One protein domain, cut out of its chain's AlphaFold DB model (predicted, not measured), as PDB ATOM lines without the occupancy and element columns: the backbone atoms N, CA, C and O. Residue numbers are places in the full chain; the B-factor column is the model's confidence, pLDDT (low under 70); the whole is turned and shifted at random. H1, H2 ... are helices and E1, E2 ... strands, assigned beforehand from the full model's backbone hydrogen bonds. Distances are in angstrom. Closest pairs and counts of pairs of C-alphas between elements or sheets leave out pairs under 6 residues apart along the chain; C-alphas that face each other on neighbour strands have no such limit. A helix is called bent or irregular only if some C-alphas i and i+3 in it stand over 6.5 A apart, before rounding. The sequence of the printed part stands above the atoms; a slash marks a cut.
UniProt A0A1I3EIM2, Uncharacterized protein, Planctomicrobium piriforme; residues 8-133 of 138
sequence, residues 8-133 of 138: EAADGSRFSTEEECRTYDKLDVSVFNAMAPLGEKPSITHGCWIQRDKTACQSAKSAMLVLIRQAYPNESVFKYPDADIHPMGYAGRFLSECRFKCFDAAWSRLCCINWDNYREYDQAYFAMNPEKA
ATOM      1  N   GLU A   8     185.038 168.657 164.186       94.56
ATOM      2  CA  GLU A   8     184.385 168.654 162.874       94.56
ATOM      3  C   GLU A   8     184.976 169.763 161.996       94.56
ATOM      4  O   GLU A   8     185.069 170.910 162.432       94.56
ATOM      5  N   ALA A   9     185.406 169.391 160.790       92.50
ATOM      6  CA  ALA A   9     185.923 170.294 159.767       92.50
ATOM      7  C   ALA A   9     184.782 171.008 159.026       92.50
ATOM      8  O   ALA A   9     183.612 170.636 159.153       92.50
ATOM      9  N   ALA A  10     185.114 172.007 158.206       87.56
ATOM     10  CA  ALA A  10     184.116 172.802 157.479       87.56
ATOM     11  C   ALA A  10     183.232 171.975 156.517       87.56
ATOM     12  O   ALA A  10     182.087 172.345 156.256       87.56
ATOM     13  N   ASP A  11     183.740 170.848 156.017       83.81
ATOM     14  CA  ASP A  11     183.027 169.918 155.132       83.81
ATOM     15  C   ASP A  11     182.196 168.852 155.885       83.81
ATOM     16  O   ASP A  11     181.599 167.970 155.262       83.81
ATOM     17  N   GLY A  12     182.170 168.900 157.223       89.12
ATOM     18  CA  GLY A  12     181.499 167.922 158.084       89.12
ATOM     19  C   GLY A  12     182.319 166.660 158.388       89.12
ATOM     20  O   GLY A  12     181.818 165.738 159.041       89.12
ATOM     21  N   SER A  13     183.573 166.571 157.929       89.44
ATOM     22  CA  SER A  13     184.477 165.471 158.278       89.44
ATOM     23  C   SER A  13     184.846 165.518 159.761       89.44
ATOM     24  O   SER A  13     185.100 166.583 160.317       89.44
ATOM     25  N   ARG A  14     184.885 164.350 160.415       93.38
ATOM     26  CA  ARG A  14     185.093 164.238 161.868       93.38
ATOM     27  C   ARG A  14     186.433 163.610 162.221       93.38
ATOM     28  O   ARG A  14     186.821 162.600 161.638       93.38
ATOM     29  N   PHE A  15     187.076 164.165 163.241       94.12
ATOM     30  CA  PHE A  15     188.405 163.788 163.710       94.12
ATOM     31  C   PHE A  15     188.418 163.568 165.221       94.12
ATOM     32  O   PHE A  15     187.650 164.173 165.969       94.12
ATOM     33  N   SER A  16     189.315 162.699 165.683       94.50
ATOM     34  CA  SER A  16     189.516 162.425 167.110       94.50
ATOM     35  C   SER A  16     190.294 163.522 167.832       94.50
ATOM     36  O   SER A  16     190.228 163.609 169.056       94.50
ATOM     37  N   THR A  17     191.042 164.341 167.092       95.69
ATOM     38  CA  THR A  17     191.896 165.389 167.651       95.69
ATOM     39  C   THR A  17     191.728 166.706 166.901       95.69
ATOM     40  O   THR A  17     191.443 166.729 165.701       95.69
ATOM     41  N   GLU A  18     191.932 167.812 167.614       95.94
ATOM     42  CA  GLU A  18     191.865 169.154 167.035       95.94
ATOM     43  C   GLU A  18     192.939 169.367 165.960       95.94
ATOM     44  O   GLU A  18     192.668 169.964 164.923       95.94
ATOM     45  N   GLU A  19     194.149 168.848 166.180       95.69
ATOM     46  CA  GLU A  19     195.271 169.027 165.254       95.69
ATOM     47  C   GLU A  19     195.044 168.311 163.917       95.69
ATOM     48  O   GLU A  19     195.350 168.857 162.856       95.69
ATOM     49  N   GLU A  20     194.450 167.114 163.941       93.75
ATOM     50  CA  GLU A  20     194.045 166.417 162.717       93.75
ATOM     51  C   GLU A  20     192.980 167.201 161.951       93.75
ATOM     52  O   GLU A  20     193.079 167.316 160.731       93.75
ATOM     53  N   CYS A  21     192.008 167.779 162.662       94.69
ATOM     54  CA  CYS A  21     190.975 168.622 162.066       94.69
ATOM     55  C   CYS A  21     191.587 169.870 161.413       94.69
ATOM     56  O   CYS A  21     191.353 170.133 160.239       94.69
ATOM     57  N   ARG A  22     192.468 170.584 162.127       94.62
ATOM     58  CA  ARG A  22     193.168 171.772 161.606       94.62
ATOM     59  C   ARG A  22     194.058 171.450 160.408       94.62
ATOM     60  O   ARG A  22     194.167 172.253 159.482       94.62
ATOM     61  N   THR A  23     194.733 170.303 160.434       93.69
ATOM     62  CA  THR A  23     195.556 169.833 159.311       93.69
ATOM     63  C   THR A  23     194.684 169.544 158.097       93.69
ATOM     64  O   THR A  23     195.036 169.929 156.982       93.69
ATOM     65  N   TYR A  24     193.527 168.920 158.316       93.94
ATOM     66  CA  TYR A  24     192.561 168.657 157.264       93.94
ATOM     67  C   TYR A  24     191.980 169.941 156.665       93.94
ATOM     68  O   TYR A  24     191.988 170.070 155.447       93.94
ATOM     69  N   ASP A  25     191.579 170.922 157.477       93.94
ATOM     70  CA  ASP A  25     191.055 172.201 156.970       93.94
ATOM     71  C   ASP A  25     192.079 172.922 156.075       93.94
ATOM     72  O   ASP A  25     191.746 173.451 155.016       93.94
ATOM     73  N   LYS A  26     193.367 172.908 156.452       94.62
ATOM     74  CA  LYS A  26     194.442 173.467 155.609       94.62
ATOM     75  C   LYS A  26     194.578 172.719 154.281       94.62
ATOM     76  O   LYS A  26     194.831 173.340 153.244       94.62
ATOM     77  N   LEU A  27     194.450 171.392 154.316       95.12
ATOM     78  CA  LEU A  27     194.476 170.567 153.113       95.12
ATOM     79  C   LEU A  27     193.267 170.861 152.218       95.12
ATOM     80  O   LEU A  27     193.452 171.032 151.018       95.12
ATOM     81  N   ASP A  28     192.071 170.978 152.788       94.38
ATOM     82  CA  ASP A  28     190.842 171.294 152.059       94.38
ATOM     83  C   ASP A  28     190.944 172.646 151.338       94.38
ATOM     84  O   ASP A  28     190.724 172.729 150.130       94.38
ATOM     85  N   VAL A  29     191.447 173.683 152.018       95.25
ATOM     86  CA  VAL A  29     191.740 174.985 151.389       95.25
ATOM     87  C   VAL A  29     192.764 174.855 150.256       95.25
ATOM     88  O   VAL A  29     192.634 175.493 149.211       95.25
ATOM     89  N   SER A  30     193.792 174.021 150.433       97.06
ATOM     90  CA  SER A  30     194.804 173.793 149.393       97.06
ATOM     91  C   SER A  30     194.208 173.094 148.170       97.06
ATOM     92  O   SER A  30     194.514 173.473 147.040       97.06
ATOM     93  N   VAL A  31     193.324 172.119 148.387       96.31
ATOM     94  CA  VAL A  31     192.576 171.418 147.335       96.31
ATOM     95  C   VAL A  31     191.631 172.371 146.606       96.31
ATOM     96  O   VAL A  31     191.609 172.390 145.375       96.31
ATOM     97  N   PHE A  32     190.905 173.217 147.337       95.00
ATOM     98  CA  PHE A  32     190.063 174.259 146.753       95.00
ATOM     99  C   PHE A  32     190.876 175.188 145.840       95.00
ATOM    100  O   PHE A  32     190.510 175.404 144.684       95.00
ATOM    101  N   ASN A  33     192.031 175.665 146.314       96.88
ATOM    102  CA  ASN A  33     192.925 176.521 145.534       96.88
ATOM    103  C   ASN A  33     193.518 175.803 144.313       96.88
ATOM    104  O   ASN A  33     193.645 176.412 143.252       96.88
ATOM    105  N   ALA A  34     193.840 174.511 144.427       97.62
ATOM    106  CA  ALA A  34     194.298 173.705 143.296       97.62
ATOM    107  C   ALA A  34     193.225 173.591 142.201       97.62
ATOM    108  O   ALA A  34     193.550 173.588 141.017       97.62
ATOM    109  N   MET A  35     191.944 173.551 142.579       97.25
ATOM    110  CA  MET A  35     190.817 173.490 141.645       97.25
ATOM    111  C   MET A  35     190.351 174.863 141.140       97.25
ATOM    112  O   MET A  35     189.590 174.919 140.173       97.25
ATOM    113  N   ALA A  36     190.825 175.965 141.732       96.88
ATOM    114  CA  ALA A  36     190.421 177.329 141.388       96.88
ATOM    115  C   ALA A  36     190.534 177.688 139.889       96.88
ATOM    116  O   ALA A  36     189.644 178.388 139.402       96.88
ATOM    117  N   PRO A  37     191.524 177.195 139.108       97.06
ATOM    118  CA  PRO A  37     191.570 177.447 137.664       97.06
ATOM    119  C   PRO A  37     190.335 176.949 136.898       97.06
ATOM    120  O   PRO A  37     189.968 177.534 135.884       97.06
ATOM    121  N   LEU A  38     189.660 175.898 137.378       94.31
ATOM    122  CA  LEU A  38     188.405 175.411 136.791       94.31
ATOM    123  C   LEU A  38     187.194 176.275 137.178       94.31
ATOM    124  O   LEU A  38     186.086 176.037 136.691       94.31
ATOM    125  N   GLY A  39     187.374 177.259 138.057       93.75
ATOM    126  CA  GLY A  39     186.302 178.074 138.610       93.75
ATOM    127  C   GLY A  39     185.279 177.250 139.390       93.75
ATOM    128  O   GLY A  39     185.482 176.072 139.706       93.75
ATOM    129  N   GLU A  40     184.142 177.869 139.678       91.56
ATOM    130  CA  GLU A  40     183.040 177.216 140.381       91.56
ATOM    131  C   GLU A  40     182.492 176.012 139.605       91.56
ATOM    132  O   GLU A  40     182.583 175.929 138.371       91.56
ATOM    133  N   LYS A  41     181.941 175.043 140.346       88.69
ATOM    134  CA  LYS A  41     181.279 173.890 139.742       88.69
ATOM    135  C   LYS A  41     179.980 174.370 139.075       88.69
ATOM    136  O   LYS A  41     179.106 174.885 139.767       88.69
ATOM    137  N   PRO A  42     179.839 174.203 137.755       88.75
ATOM    138  CA  PRO A  42     178.675 174.664 137.015       88.75
ATOM    139  C   PRO A  42     177.460 173.787 137.331       88.75
ATOM    140  O   PRO A  42     177.591 172.590 137.597       88.75
ATOM    141  N   SER A  43     176.267 174.366 137.222       91.81
ATOM    142  CA  SER A  43     175.038 173.583 137.094       91.81
ATOM    143  C   SER A  43     174.890 173.169 135.630       91.81
ATOM    144  O   SER A  43     174.584 174.002 134.778       91.81
ATOM    145  N   ILE A  44     175.184 171.905 135.326       90.19
ATOM    146  CA  ILE A  44     175.074 171.346 133.973       90.19
ATOM    147  C   ILE A  44     173.826 170.468 133.932       90.19
ATOM    148  O   ILE A  44     173.672 169.560 134.749       90.19
ATOM    149  N   THR A  45     172.932 170.739 132.982       91.81
ATOM    150  CA  THR A  45     171.774 169.880 132.710       91.81
ATOM    151  C   THR A  45     172.237 168.468 132.361       91.81
ATOM    152  O   THR A  45     173.236 168.301 131.669       91.81
ATOM    153  N   HIS A  46     171.507 167.451 132.817       90.69
ATOM    154  CA  HIS A  46     171.890 166.056 132.619       90.69
ATOM    155  C   HIS A  46     172.200 165.722 131.153       90.69
ATOM    156  O   HIS A  46     171.377 165.972 130.271       90.69
ATOM    157  N   GLY A  47     173.385 165.165 130.898       86.69
ATOM    158  CA  GLY A  47     173.837 164.819 129.553       86.69
ATOM    159  C   GLY A  47     174.367 165.993 128.725       86.69
ATOM    160  O   GLY A  47     174.922 165.740 127.661       86.69
ATOM    161  N   CYS A  48     174.254 167.241 129.186       92.88
ATOM    162  CA  CYS A  48     174.882 168.401 128.550       92.88
ATOM    163  C   CYS A  48     176.350 168.551 128.980       92.88
ATOM    164  O   CYS A  48     176.858 167.832 129.844       92.88
ATOM    165  N   TRP A  49     177.042 169.517 128.376       94.88
ATOM    166  CA  TRP A  49     178.429 169.836 128.697       94.88
ATOM    167  C   TRP A  49     178.723 171.326 128.580       94.88
ATOM    168  O   TRP A  49     178.007 172.069 127.909       94.88
ATOM    169  N   ILE A  50     179.829 171.738 129.196       94.75
ATOM    170  CA  ILE A  50     180.461 173.035 128.957       94.75
ATOM    171  C   ILE A  50     181.894 172.842 128.470       94.75
ATOM    172  O   ILE A  50     182.574 171.880 128.835       94.75
ATOM    173  N   GLN A  51     182.361 173.761 127.629       96.06
ATOM    174  CA  GLN A  51     183.749 173.756 127.190       96.06
ATOM    175  C   GLN A  51     184.632 174.360 128.279       96.06
ATOM    176  O   GLN A  51     184.374 175.472 128.744       96.06
ATOM    177  N   ARG A  52     185.696 173.654 128.660       96.00
ATOM    178  CA  ARG A  52     186.739 174.193 129.534       96.00
ATOM    179  C   ARG A  52     187.961 174.622 128.748       96.00
ATOM    180  O   ARG A  52     188.247 174.103 127.668       96.00
ATOM    181  N   ASP A  53     188.683 175.569 129.338       97.38
ATOM    182  CA  ASP A  53     190.028 175.901 128.904       97.38
ATOM    183  C   ASP A  53     190.978 174.738 129.222       97.38
ATOM    184  O   ASP A  53     191.039 174.244 130.351       97.38
ATOM    185  N   LYS A  54     191.733 174.312 128.209       97.00
ATOM    186  CA  LYS A  54     192.676 173.196 128.316       97.00
ATOM    187  C   LYS A  54     193.736 173.449 129.388       97.00
ATOM    188  O   LYS A  54     194.035 172.552 130.178       97.00
ATOM    189  N   THR A  55     194.304 174.653 129.412       97.38
ATOM    190  CA  THR A  55     195.389 175.011 130.333       97.38
ATOM    191  C   THR A  55     194.891 175.004 131.774       97.38
ATOM    192  O   THR A  55     195.564 174.469 132.651       97.38
ATOM    193  N   ALA A  56     193.680 175.507 132.017       97.56
ATOM    194  CA  ALA A  56     193.028 175.464 133.317       97.56
ATOM    195  C   ALA A  56     192.809 174.026 133.814       97.56
ATOM    196  O   ALA A  56     193.153 173.723 134.958       97.56
ATOM    197  N   CYS A  57     192.310 173.120 132.962       97.06
ATOM    198  CA  CYS A  57     192.142 171.707 133.323       97.06
ATOM    199  C   CYS A  57     193.469 171.044 133.697       97.06
ATOM    200  O   CYS A  57     193.561 170.371 134.724       97.06
ATOM    201  N   GLN A  58     194.496 171.232 132.868       96.69
ATOM    202  CA  GLN A  58     195.814 170.640 133.096       96.69
ATOM    203  C   GLN A  58     196.464 171.200 134.364       96.69
ATOM    204  O   GLN A  58     196.950 170.427 135.186       96.69
ATOM    205  N   SER A  59     196.393 172.518 134.565       96.94
ATOM    206  CA  SER A  59     196.898 173.192 135.764       96.94
ATOM    207  C   SER A  59     196.225 172.666 137.035       96.94
ATOM    208  O   SER A  59     196.915 172.268 137.974       96.94
ATOM    209  N   ALA A  60     194.891 172.559 137.035       97.50
ATOM    210  CA  ALA A  60     194.148 172.047 138.183       97.50
ATOM    211  C   ALA A  60     194.504 170.587 138.504       97.50
ATOM    212  O   ALA A  60     194.764 170.244 139.658       97.50
ATOM    213  N   LYS A  61     194.590 169.726 137.481       97.38
ATOM    214  CA  LYS A  61     194.994 168.322 137.655       97.38
ATOM    215  C   LYS A  61     196.411 168.200 138.214       97.38
ATOM    216  O   LYS A  61     196.624 167.429 139.146       97.38
ATOM    217  N   SER A  62     197.367 168.948 137.671       97.06
ATOM    218  CA  SER A  62     198.753 168.912 138.145       97.06
ATOM    219  C   SER A  62     198.880 169.411 139.582       97.06
ATOM    220  O   SER A  62     199.518 168.751 140.403       97.06
ATOM    221  N   ALA A  63     198.219 170.519 139.928       97.94
ATOM    222  CA  ALA A  63     198.198 171.023 141.300       97.94
ATOM    223  C   ALA A  63     197.591 169.998 142.275       97.94
ATOM    224  O   ALA A  63     198.165 169.734 143.333       97.94
ATOM    225  N   MET A  64     196.487 169.349 141.889       97.62
ATOM    226  CA  MET A  64     195.878 168.264 142.662       97.62
ATOM    227  C   MET A  64     196.841 167.091 142.875       97.62
ATOM    228  O   MET A  64     196.994 166.614 143.998       97.62
ATOM    229  N   LEU A  65     197.528 166.643 141.822       97.38
ATOM    230  CA  LEU A  65     198.477 165.531 141.907       97.38
ATOM    231  C   LEU A  65     199.669 165.836 142.821       97.38
ATOM    232  O   LEU A  65     200.136 164.937 143.520       97.38
ATOM    233  N   VAL A  66     200.143 167.084 142.872       97.81
ATOM    234  CA  VAL A  66     201.185 167.500 143.827       97.81
ATOM    235  C   VAL A  66     200.712 167.315 145.270       97.81
ATOM    236  O   VAL A  66     201.422 166.692 146.062       97.81
ATOM    237  N   LEU A  67     199.507 167.786 145.604       97.38
ATOM    238  CA  LEU A  67     198.942 167.644 146.951       97.38
ATOM    239  C   LEU A  67     198.703 166.172 147.316       97.38
ATOM    240  O   LEU A  67     199.030 165.741 148.422       97.38
ATOM    241  N   ILE A  68     198.193 165.379 146.373       96.19
ATOM    242  CA  ILE A  68     197.952 163.947 146.571       96.19
ATOM    243  C   ILE A  68     199.267 163.201 146.833       96.19
ATOM    244  O   ILE A  68     199.328 162.385 147.750       96.19
ATOM    245  N   ARG A  69     200.341 163.499 146.091       96.44
ATOM    246  CA  ARG A  69     201.669 162.894 146.316       96.44
ATOM    247  C   ARG A  69     202.251 163.258 147.678       96.44
ATOM    248  O   ARG A  69     202.911 162.427 148.290       96.44
ATOM    249  N   GLN A  70     202.012 164.477 148.160       95.31
ATOM    250  CA  GLN A  70     202.427 164.886 149.504       95.31
ATOM    251  C   GLN A  70     201.646 164.138 150.591       95.31
ATOM    252  O   GLN A  70     202.231 163.735 151.594       95.31
ATOM    253  N   ALA A  71     200.345 163.919 150.384       93.94
ATOM    254  CA  ALA A  71     199.488 163.201 151.324       93.94
ATOM    255  C   ALA A  71     199.696 161.672 151.305       93.94
ATOM    256  O   ALA A  71     199.569 161.021 152.342       93.94
ATOM    257  N   TYR A  72     200.042 161.103 150.147       94.12
ATOM    258  CA  TYR A  72     200.225 159.665 149.929       94.12
ATOM    259  C   TYR A  72     201.562 159.355 149.225       94.12
ATOM    260  O   TYR A  72     201.576 158.779 148.134       94.12
ATOM    261  N   PRO A  73     202.717 159.681 149.835       94.56
ATOM    262  CA  PRO A  73     204.028 159.608 149.172       94.56
ATOM    263  C   PRO A  73     204.455 158.187 148.780       94.56
ATOM    264  O   PRO A  73     205.284 157.994 147.890       94.56
ATOM    265  N   ASN A  74     203.892 157.178 149.444       93.56
ATOM    266  CA  ASN A  74     204.228 155.779 149.204       93.56
ATOM    267  C   ASN A  74     203.313 155.104 148.179       93.56
ATOM    268  O   ASN A  74     203.630 153.998 147.741       93.56
ATOM    269  N   GLU A  75     202.221 155.757 147.777       94.12
ATOM    270  CA  GLU A  75     201.231 155.148 146.902       94.12
ATOM    271  C   GLU A  75     201.733 155.088 145.453       94.12
ATOM    272  O   GLU A  75     202.211 156.066 144.876       94.12
ATOM    273  N   SER A  76     201.648 153.896 144.869       91.56
ATOM    274  CA  SER A  76     202.257 153.554 143.585       91.56
ATOM    275  C   SER A  76     201.655 154.324 142.411       91.56
ATOM    276  O   SER A  76     202.395 154.812 141.557       91.56
ATOM    277  N   VAL A  77     200.330 154.503 142.397       91.56
ATOM    278  CA  VAL A  77     199.624 155.151 141.280       91.56
ATOM    279  C   VAL A  77     200.018 156.616 141.104       91.56
ATOM    280  O   VAL A  77     199.981 157.137 139.994       91.56
ATOM    281  N   PHE A  78     200.470 157.279 142.170       94.25
ATOM    282  CA  PHE A  78     200.870 158.684 142.111       94.25
ATOM    283  C   PHE A  78     202.358 158.887 141.807       94.25
ATOM    284  O   PHE A  78     202.805 160.028 141.715       94.25
ATOM    285  N   LYS A  79     203.129 157.812 141.593       93.12
ATOM    286  CA  LYS A  79     204.536 157.897 141.154       93.12
ATOM    287  C   LYS A  79     204.681 158.090 139.644       93.12
ATOM    288  O   LYS A  79     205.748 158.489 139.188       93.12
ATOM    289  N   TYR A  80     203.624 157.820 138.882       93.88
ATOM    290  CA  TYR A  80     203.599 158.053 137.442       93.88
ATOM    291  C   TYR A  80     203.576 159.558 137.112       93.88
ATOM    292  O   TYR A  80     203.093 160.358 137.926       93.88
ATOM    293  N   PRO A  81     204.076 159.962 135.929       94.56
ATOM    294  CA  PRO A  81     203.917 161.320 135.414       94.56
ATOM    295  C   PRO A  81     202.446 161.758 135.341       94.56
ATOM    296  O   PRO A  81     201.555 160.947 135.099       94.56
ATOM    297  N   ASP A  82     202.181 163.060 135.483       93.44
ATOM    298  CA  ASP A  82     200.813 163.611 135.500       93.44
ATOM    299  C   ASP A  82     199.997 163.268 134.247       93.44
ATOM    300  O   ASP A  82     198.779 163.080 134.321       93.44
ATOM    301  N   ALA A  83     200.664 163.200 133.093       91.25
ATOM    302  CA  ALA A  83     200.044 162.853 131.819       91.25
ATOM    303  C   ALA A  83     199.487 161.419 131.817       91.25
ATOM    304  O   ALA A  83     198.433 161.185 131.233       91.25
ATOM    305  N   ASP A  84     200.134 160.507 132.543       93.56
ATOM    306  CA  ASP A  84     199.811 159.077 132.549       93.56
ATOM    307  C   ASP A  84     198.747 158.721 133.600       93.56
ATOM    308  O   ASP A  84     198.135 157.654 133.553       93.56
ATOM    309  N   ILE A  85     198.481 159.622 134.550       94.12
ATOM    310  CA  ILE A  85     197.457 159.413 135.579       94.12
ATOM    311  C   ILE A  85     196.107 159.892 135.050       94.12
ATOM    312  O   ILE A  85     195.744 161.060 135.186       94.12
ATOM    313  N   HIS A  86     195.334 159.003 134.438       92.62
ATOM    314  CA  HIS A  86     193.976 159.336 134.008       92.62
ATOM    315  C   HIS A  86     193.024 159.444 135.220       92.62
ATOM    316  O   HIS A  86     193.008 158.521 136.042       92.62
ATOM    317  N   PRO A  87     192.190 160.501 135.356       92.44
ATOM    318  CA  PRO A  87     191.304 160.653 136.517       92.44
ATOM    319  C   PRO A  87     190.347 159.485 136.759       92.44
ATOM    320  O   PRO A  87     190.157 159.078 137.902       92.44
ATOM    321  N   MET A  88     189.836 158.876 135.688       89.62
ATOM    322  CA  MET A  88     188.963 157.693 135.760       89.62
ATOM    323  C   MET A  88     189.717 156.360 135.934       89.62
ATOM    324  O   MET A  88     189.110 155.296 135.864       89.62
ATOM    325  N   GLY A  89     191.042 156.393 136.103       90.31
ATOM    326  CA  GLY A  89     191.843 155.207 136.398       90.31
ATOM    327  C   GLY A  89     191.788 154.809 137.877       90.31
ATOM    328  O   GLY A  89     190.963 155.290 138.655       90.31
ATOM    329  N   TYR A  90     192.733 153.961 138.297       90.88
ATOM    330  CA  TYR A  90     192.836 153.490 139.685       90.88
ATOM    331  C   TYR A  90     192.956 154.629 140.714       90.88
ATOM    332  O   TYR A  90     192.453 154.501 141.827       90.88
ATOM    333  N   ALA A  91     193.549 155.766 140.328       91.94
ATOM    334  CA  ALA A  91     193.669 156.954 141.174       91.94
ATOM    335  C   ALA A  91     192.322 157.400 141.766       91.94
ATOM    336  O   ALA A  91     192.241 157.646 142.967       91.94
ATOM    337  N   GLY A  92     191.255 157.442 140.959       89.06
ATOM    338  CA  GLY A  92     189.930 157.833 141.445       89.06
ATOM    339  C   GLY A  92     189.366 156.850 142.468       89.06
ATOM    340  O   GLY A  92     188.861 157.264 143.509       89.06
ATOM    341  N   ARG A  93     189.533 155.541 142.227       88.25
ATOM    342  CA  ARG A  93     189.108 154.504 143.178       88.25
ATOM    343  C   ARG A  93     189.848 154.629 144.505       88.25
ATOM    344  O   ARG A  93     189.203 154.640 145.548       88.25
ATOM    345  N   PHE A  94     191.173 154.767 144.458       93.19
ATOM    346  CA  PHE A  94     191.999 154.936 145.649       93.19
ATOM    347  C   PHE A  94     191.535 156.136 146.484       93.19
ATOM    348  O   PHE A  94     191.280 155.995 147.677       93.19
ATOM    349  N   LEU A  95     191.365 157.306 145.858       93.62
ATOM    350  CA  LEU A  95     190.986 158.531 146.569       93.62
ATOM    351  C   LEU A  95     189.595 158.441 147.207       93.62
ATOM    352  O   LEU A  95     189.430 158.927 148.321       93.62
ATOM    353  N   SER A  96     188.639 157.764 146.558       89.44
ATOM    354  CA  SER A  96     187.281 157.571 147.095       89.44
ATOM    355  C   SER A  96     187.217 156.692 148.355       89.44
ATOM    356  O   SER A  96     186.282 156.802 149.144       89.44
ATOM    357  N   GLU A  97     188.208 155.820 148.564       87.75
ATOM    358  CA  GLU A  97     188.258 154.892 149.705       87.75
ATOM    359  C   GLU A  97     189.209 155.358 150.816       87.75
ATOM    360  O   GLU A  97     189.279 154.744 151.883       87.75
ATOM    361  N   CYS A  98     189.952 156.440 150.582       85.69
ATOM    362  CA  CYS A  98     190.973 156.919 151.499       85.69
ATOM    363  C   CYS A  98     190.471 157.989 152.480       85.69
ATOM    364  O   CYS A  98     189.343 158.474 152.437       85.69
ATOM    365  N   ARG A  99     191.357 158.351 153.415       81.81
ATOM    366  CA  ARG A  99     191.071 159.211 154.573       81.81
ATOM    367  C   ARG A  99     190.576 160.618 154.208       81.81
ATOM    368  O   ARG A  99     189.767 161.177 154.942       81.81
ATOM    369  N   PHE A 100     191.112 161.221 153.148       89.62
ATOM    370  CA  PHE A 100     190.929 162.649 152.865       89.62
ATOM    371  C   PHE A 100     189.831 162.893 151.821       89.62
ATOM    372  O   PHE A 100     190.096 162.878 150.620       89.62
ATOM    373  N   LYS A 101     188.602 163.151 152.290       89.56
ATOM    374  CA  LYS A 101     187.415 163.346 151.436       89.56
ATOM    375  C   LYS A 101     187.496 164.565 150.516       89.56
ATOM    376  O   LYS A 101     186.921 164.535 149.432       89.56
ATOM    377  N   CYS A 102     188.239 165.599 150.903       92.12
ATOM    378  CA  CYS A 102     188.485 166.768 150.058       92.12
ATOM    379  C   CYS A 102     189.073 166.375 148.690       92.12
ATOM    380  O   CYS A 102     188.662 166.913 147.659       92.12
ATOM    381  N   PHE A 103     189.952 165.366 148.643       95.25
ATOM    382  CA  PHE A 103     190.464 164.851 147.375       95.25
ATOM    383  C   PHE A 103     189.398 164.138 146.553       95.25
ATOM    384  O   PHE A 103     189.368 164.339 145.345       95.25
ATOM    385  N   ASP A 104     188.533 163.335 147.172       92.88
ATOM    386  CA  ASP A 104     187.476 162.608 146.460       92.88
ATOM    387  C   ASP A 104     186.520 163.571 145.742       92.88
ATOM    388  O   ASP A 104     186.286 163.444 144.539       92.88
ATOM    389  N   ALA A 105     186.046 164.609 146.437       89.25
ATOM    390  CA  ALA A 105     185.143 165.599 145.854       89.25
ATOM    391  C   ALA A 105     185.779 166.348 144.665       89.25
ATOM    392  O   ALA A 105     185.160 166.493 143.604       89.25
ATOM    393  N   ALA A 106     187.028 166.798 144.819       94.62
ATOM    394  CA  ALA A 106     187.760 167.487 143.761       94.62
ATOM    395  C   ALA A 106     188.092 166.557 142.581       94.62
ATOM    396  O   ALA A 106     187.896 166.923 141.419       94.62
ATOM    397  N   TRP A 107     188.539 165.332 142.860       96.31
ATOM    398  CA  TRP A 107     188.899 164.350 141.839       96.31
ATOM    399  C   TRP A 107     187.680 163.850 141.065       96.31
ATOM    400  O   TRP A 107     187.731 163.734 139.843       96.31
ATOM    401  N   SER A 108     186.547 163.665 141.745       94.38
ATOM    402  CA  SER A 108     185.265 163.332 141.122       94.38
ATOM    403  C   SER A 108     184.857 164.355 140.059       94.38
ATOM    404  O   SER A 108     184.326 163.978 139.016       94.38
ATOM    405  N   ARG A 109     185.159 165.646 140.256       95.50
ATOM    406  CA  ARG A 109     184.938 166.671 139.224       95.50
ATOM    407  C   ARG A 109     185.880 166.508 138.029       95.50
ATOM    408  O   ARG A 109     185.437 166.642 136.894       95.50
ATOM    409  N   LEU A 110     187.155 166.181 138.254       97.00
ATOM    410  CA  LEU A 110     188.104 165.888 137.169       97.00
ATOM    411  C   LEU A 110     187.691 164.652 136.354       97.00
ATOM    412  O   LEU A 110     187.944 164.600 135.150       97.00
ATOM    413  N   CYS A 111     187.017 163.684 136.982       96.44
ATOM    414  CA  CYS A 111     186.396 162.552 136.293       96.44
ATOM    415  C   CYS A 111     185.214 162.964 135.407       96.44
ATOM    416  O   CYS A 111     184.854 162.215 134.511       96.44
ATOM    417  N   CYS A 112     184.606 164.132 135.606       96.00
ATOM    418  CA  CYS A 112     183.554 164.636 134.723       96.00
ATOM    419  C   CYS A 112     184.097 165.366 133.485       96.00
ATOM    420  O   CYS A 112     183.307 165.832 132.666       96.00
ATOM    421  N   ILE A 113     185.419 165.473 133.322       96.75
ATOM    422  CA  ILE A 113     186.053 166.095 132.157       96.75
ATOM    423  C   ILE A 113     186.480 165.004 131.175       96.75
ATOM    424  O   ILE A 113     187.186 164.066 131.542       96.75
ATOM    425  N   ASN A 114     186.089 165.143 129.908       96.31
ATOM    426  CA  ASN A 114     186.687 164.374 128.823       96.31
ATOM    427  C   ASN A 114     188.048 164.998 128.471       96.31
ATOM    428  O   ASN A 114     188.116 166.143 128.027       96.31
ATOM    429  N   TRP A 115     189.139 164.264 128.691       95.00
ATOM    430  CA  TRP A 115     190.506 164.792 128.579       95.00
ATOM    431  C   TRP A 115     191.034 164.900 127.142       95.00
ATOM    432  O   TRP A 115     192.068 165.535 126.925       95.00
ATOM    433  N   ASP A 116     190.296 164.367 126.166       94.81
ATOM    434  CA  ASP A 116     190.629 164.487 124.746       94.81
ATOM    435  C   ASP A 116     190.123 165.813 124.160       94.81
ATOM    436  O   ASP A 116     190.771 166.403 123.294       94.81
ATOM    437  N   ASN A 117     188.978 166.311 124.645       95.06
ATOM    438  CA  ASN A 117     188.323 167.514 124.112       95.06
ATOM    439  C   ASN A 117     188.006 168.607 125.153       95.06
ATOM    440  O   ASN A 117     187.509 169.672 124.787       95.06
ATOM    441  N   TYR A 118     188.320 168.380 126.428       96.19
ATOM    442  CA  TYR A 118     188.140 169.314 127.547       96.19
ATOM    443  C   TYR A 118     186.688 169.762 127.773       96.19
ATOM    444  O   TYR A 118     186.431 170.876 128.235       96.19
ATOM    445  N   ARG A 119     185.719 168.895 127.466       96.25
ATOM    446  CA  ARG A 119     184.313 169.099 127.838       96.25
ATOM    447  C   ARG A 119     184.070 168.580 129.249       96.25
ATOM    448  O   ARG A 119     184.370 167.422 129.532       96.25
ATOM    449  N   GLU A 120     183.531 169.426 130.122       96.38
ATOM    450  CA  GLU A 120     183.031 169.014 131.436       96.38
ATOM    451  C   GLU A 120     181.543 168.691 131.324       96.38
ATOM    452  O   GLU A 120     180.769 169.497 130.808       96.38
ATOM    453  N   TYR A 121     181.168 167.516 131.809       95.44
ATOM    454  CA  TYR A 121     179.804 167.000 131.841       95.44
ATOM    455  C   TYR A 121     179.260 167.027 133.274       95.44
ATOM    456  O   TYR A 121     180.002 167.224 134.236       95.44
ATOM    457  N   ASP A 122     177.963 166.782 133.444       93.75
ATOM    458  CA  ASP A 122     177.373 166.606 134.777       93.75
ATOM    459  C   ASP A 122     177.867 165.320 135.468       93.75
ATOM    460  O   ASP A 122     177.987 165.274 136.695       93.75
ATOM    461  N   GLN A 123     178.186 164.285 134.682       93.44
ATOM    462  CA  GLN A 123     178.604 162.968 135.162       93.44
ATOM    463  C   GLN A 123     179.788 162.402 134.374       93.44
ATOM    464  O   GLN A 123     179.873 162.525 133.151       93.44
ATOM    465  N   ALA A 124     180.648 161.654 135.072       94.69
ATOM    466  CA  ALA A 124     181.787 160.950 134.481       94.69
ATOM    467  C   ALA A 124     181.387 159.964 133.367       94.69
ATOM    468  O   ALA A 124     182.154 159.733 132.434       94.69
ATOM    469  N   TYR A 125     180.169 159.415 133.425       94.94
ATOM    470  CA  TYR A 125     179.639 158.543 132.379       94.94
ATOM    471  C   TYR A 125     179.655 159.213 130.997       94.94
ATOM    472  O   TYR A 125     180.149 158.611 130.047       94.94
ATOM    473  N   PHE A 126     179.187 160.461 130.883       95.25
ATOM    474  CA  PHE A 126     179.165 161.184 129.605       95.25
ATOM    475  C   PHE A 126     180.548 161.666 129.175       95.25
ATOM    476  O   PHE A 126     180.823 161.730 127.982       95.25
ATOM    477  N   ALA A 127     181.449 161.925 130.124       95.31
ATOM    478  CA  ALA A 127     182.845 162.191 129.798       95.31
ATOM    479  C   ALA A 127     183.522 160.976 129.132       95.31
ATOM    480  O   ALA A 127     184.302 161.159 128.197       95.31
ATOM    481  N   MET A 128     183.185 159.749 129.558       94.25
ATOM    482  CA  MET A 128     183.642 158.497 128.925       94.25
ATOM    483  C   MET A 128     182.885 158.124 127.650       94.25
ATOM    484  O   MET A 128     183.429 157.424 126.805       94.25
ATOM    485  N   ASN A 129     181.624 158.535 127.545       94.38
ATOM    486  CA  ASN A 129     180.721 158.185 126.451       94.38
ATOM    487  C   ASN A 129     180.168 159.480 125.820       94.38
ATOM    488  O   ASN A 129     178.962 159.742 125.924       94.38
ATOM    489  N   PRO A 130     181.022 160.343 125.233       92.81
ATOM    490  CA  PRO A 130     180.604 161.656 124.738       92.81
ATOM    491  C   PRO A 130     179.549 161.575 123.627       92.81
ATOM    492  O   PRO A 130     178.794 162.522 123.433       92.81
ATOM    493  N   GLU A 131     179.455 160.451 122.918       92.38
ATOM    494  CA  GLU A 131     178.429 160.160 121.914       92.38
ATOM    495  C   GLU A 131     177.029 159.943 122.503       92.38
ATOM    496  O   GLU A 131     176.036 160.053 121.788       92.38
ATOM    497  N   LYS A 132     176.939 159.645 123.804       92.06
ATOM    498  CA  LYS A 132     175.671 159.506 124.535       92.06
ATOM    499  C   LYS A 132     175.231 160.807 125.199       92.06
ATOM    500  O   LYS A 132     174.162 160.845 125.805       92.06
ATOM    501  N   ALA A 133     176.061 161.845 125.127       89.38
ATOM    502  CA  ALA A 133     175.730 163.160 125.638       89.38
ATOM    503  C   ALA A 133     174.724 163.862 124.718       89.38
ATOM    504  O   ALA A 133     174.770 163.742 123.493       89.38
TER     505      ALA A 133
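This is residues 8 to 133 of the 138 residues of an uncharacterized protein of Planctomicrobium piriforme (UniProt A0A1I3EIM2). Three helices, H1, H2 and H5, make an up-and-down bundle, each running against the one before it in the chain, with H4 folded back on H5 and the short H3 on H2. The first turns of H1 reach past the other helices at one end, and the small ribbon E1 - E2 and H6 lie at the other. The 126 printed residues hold, in order, H1 E1 H2 H3 H4 H5 E2 H6: six named helices and two antiparallel strands, mostly helix. The whole is compact, radius of gyration of the C-alphas 14.9 A, yet elongated, spanning 48 by 31 by 24 A.

H1, residues 18 to 38, runs 31.1 A from C-alpha 18 at (191.865, 169.154, 167.035); it is irregular, C-alphas 34 and 37 being 7.3 A apart. E1 is 49 to 51. H2, 54 to 71, is 26.0 A long. H3 is 76 to 79, H4 90 to 97, and H5, 101 to 110, is 14.5 A long. E2 is 119 to 121, and H6, 124 to 128, ends at C-alpha 128 (183.642, 158.497, 128.925).

H1 touches H2 with residues 30 to 38 alone, closest C-alphas Pro 37 and Ala 56, 5.0 A, at a shallow tilt of 18 degrees, opposite ways. H5 touches H1, closest C-alphas Cys 102 and Asp 28, 5.5 A. H4 and H5 form a helical hairpin, closest C-alphas Ser 96 and Asp 104, 5.1 A. N 50 and O 120 of E1 and E2 are 2.9 A apart, within hydrogen-bond range. Every O i to N i+4 pair is within range in H2, H4, H5 and H6, and 15 of 17 in H1; H3 is too short for one.

C-alphas 17 and 131 are farthest apart, 48.0 A. The printed part has no cut and no long link; no printed residue is under 70 in pLDDT.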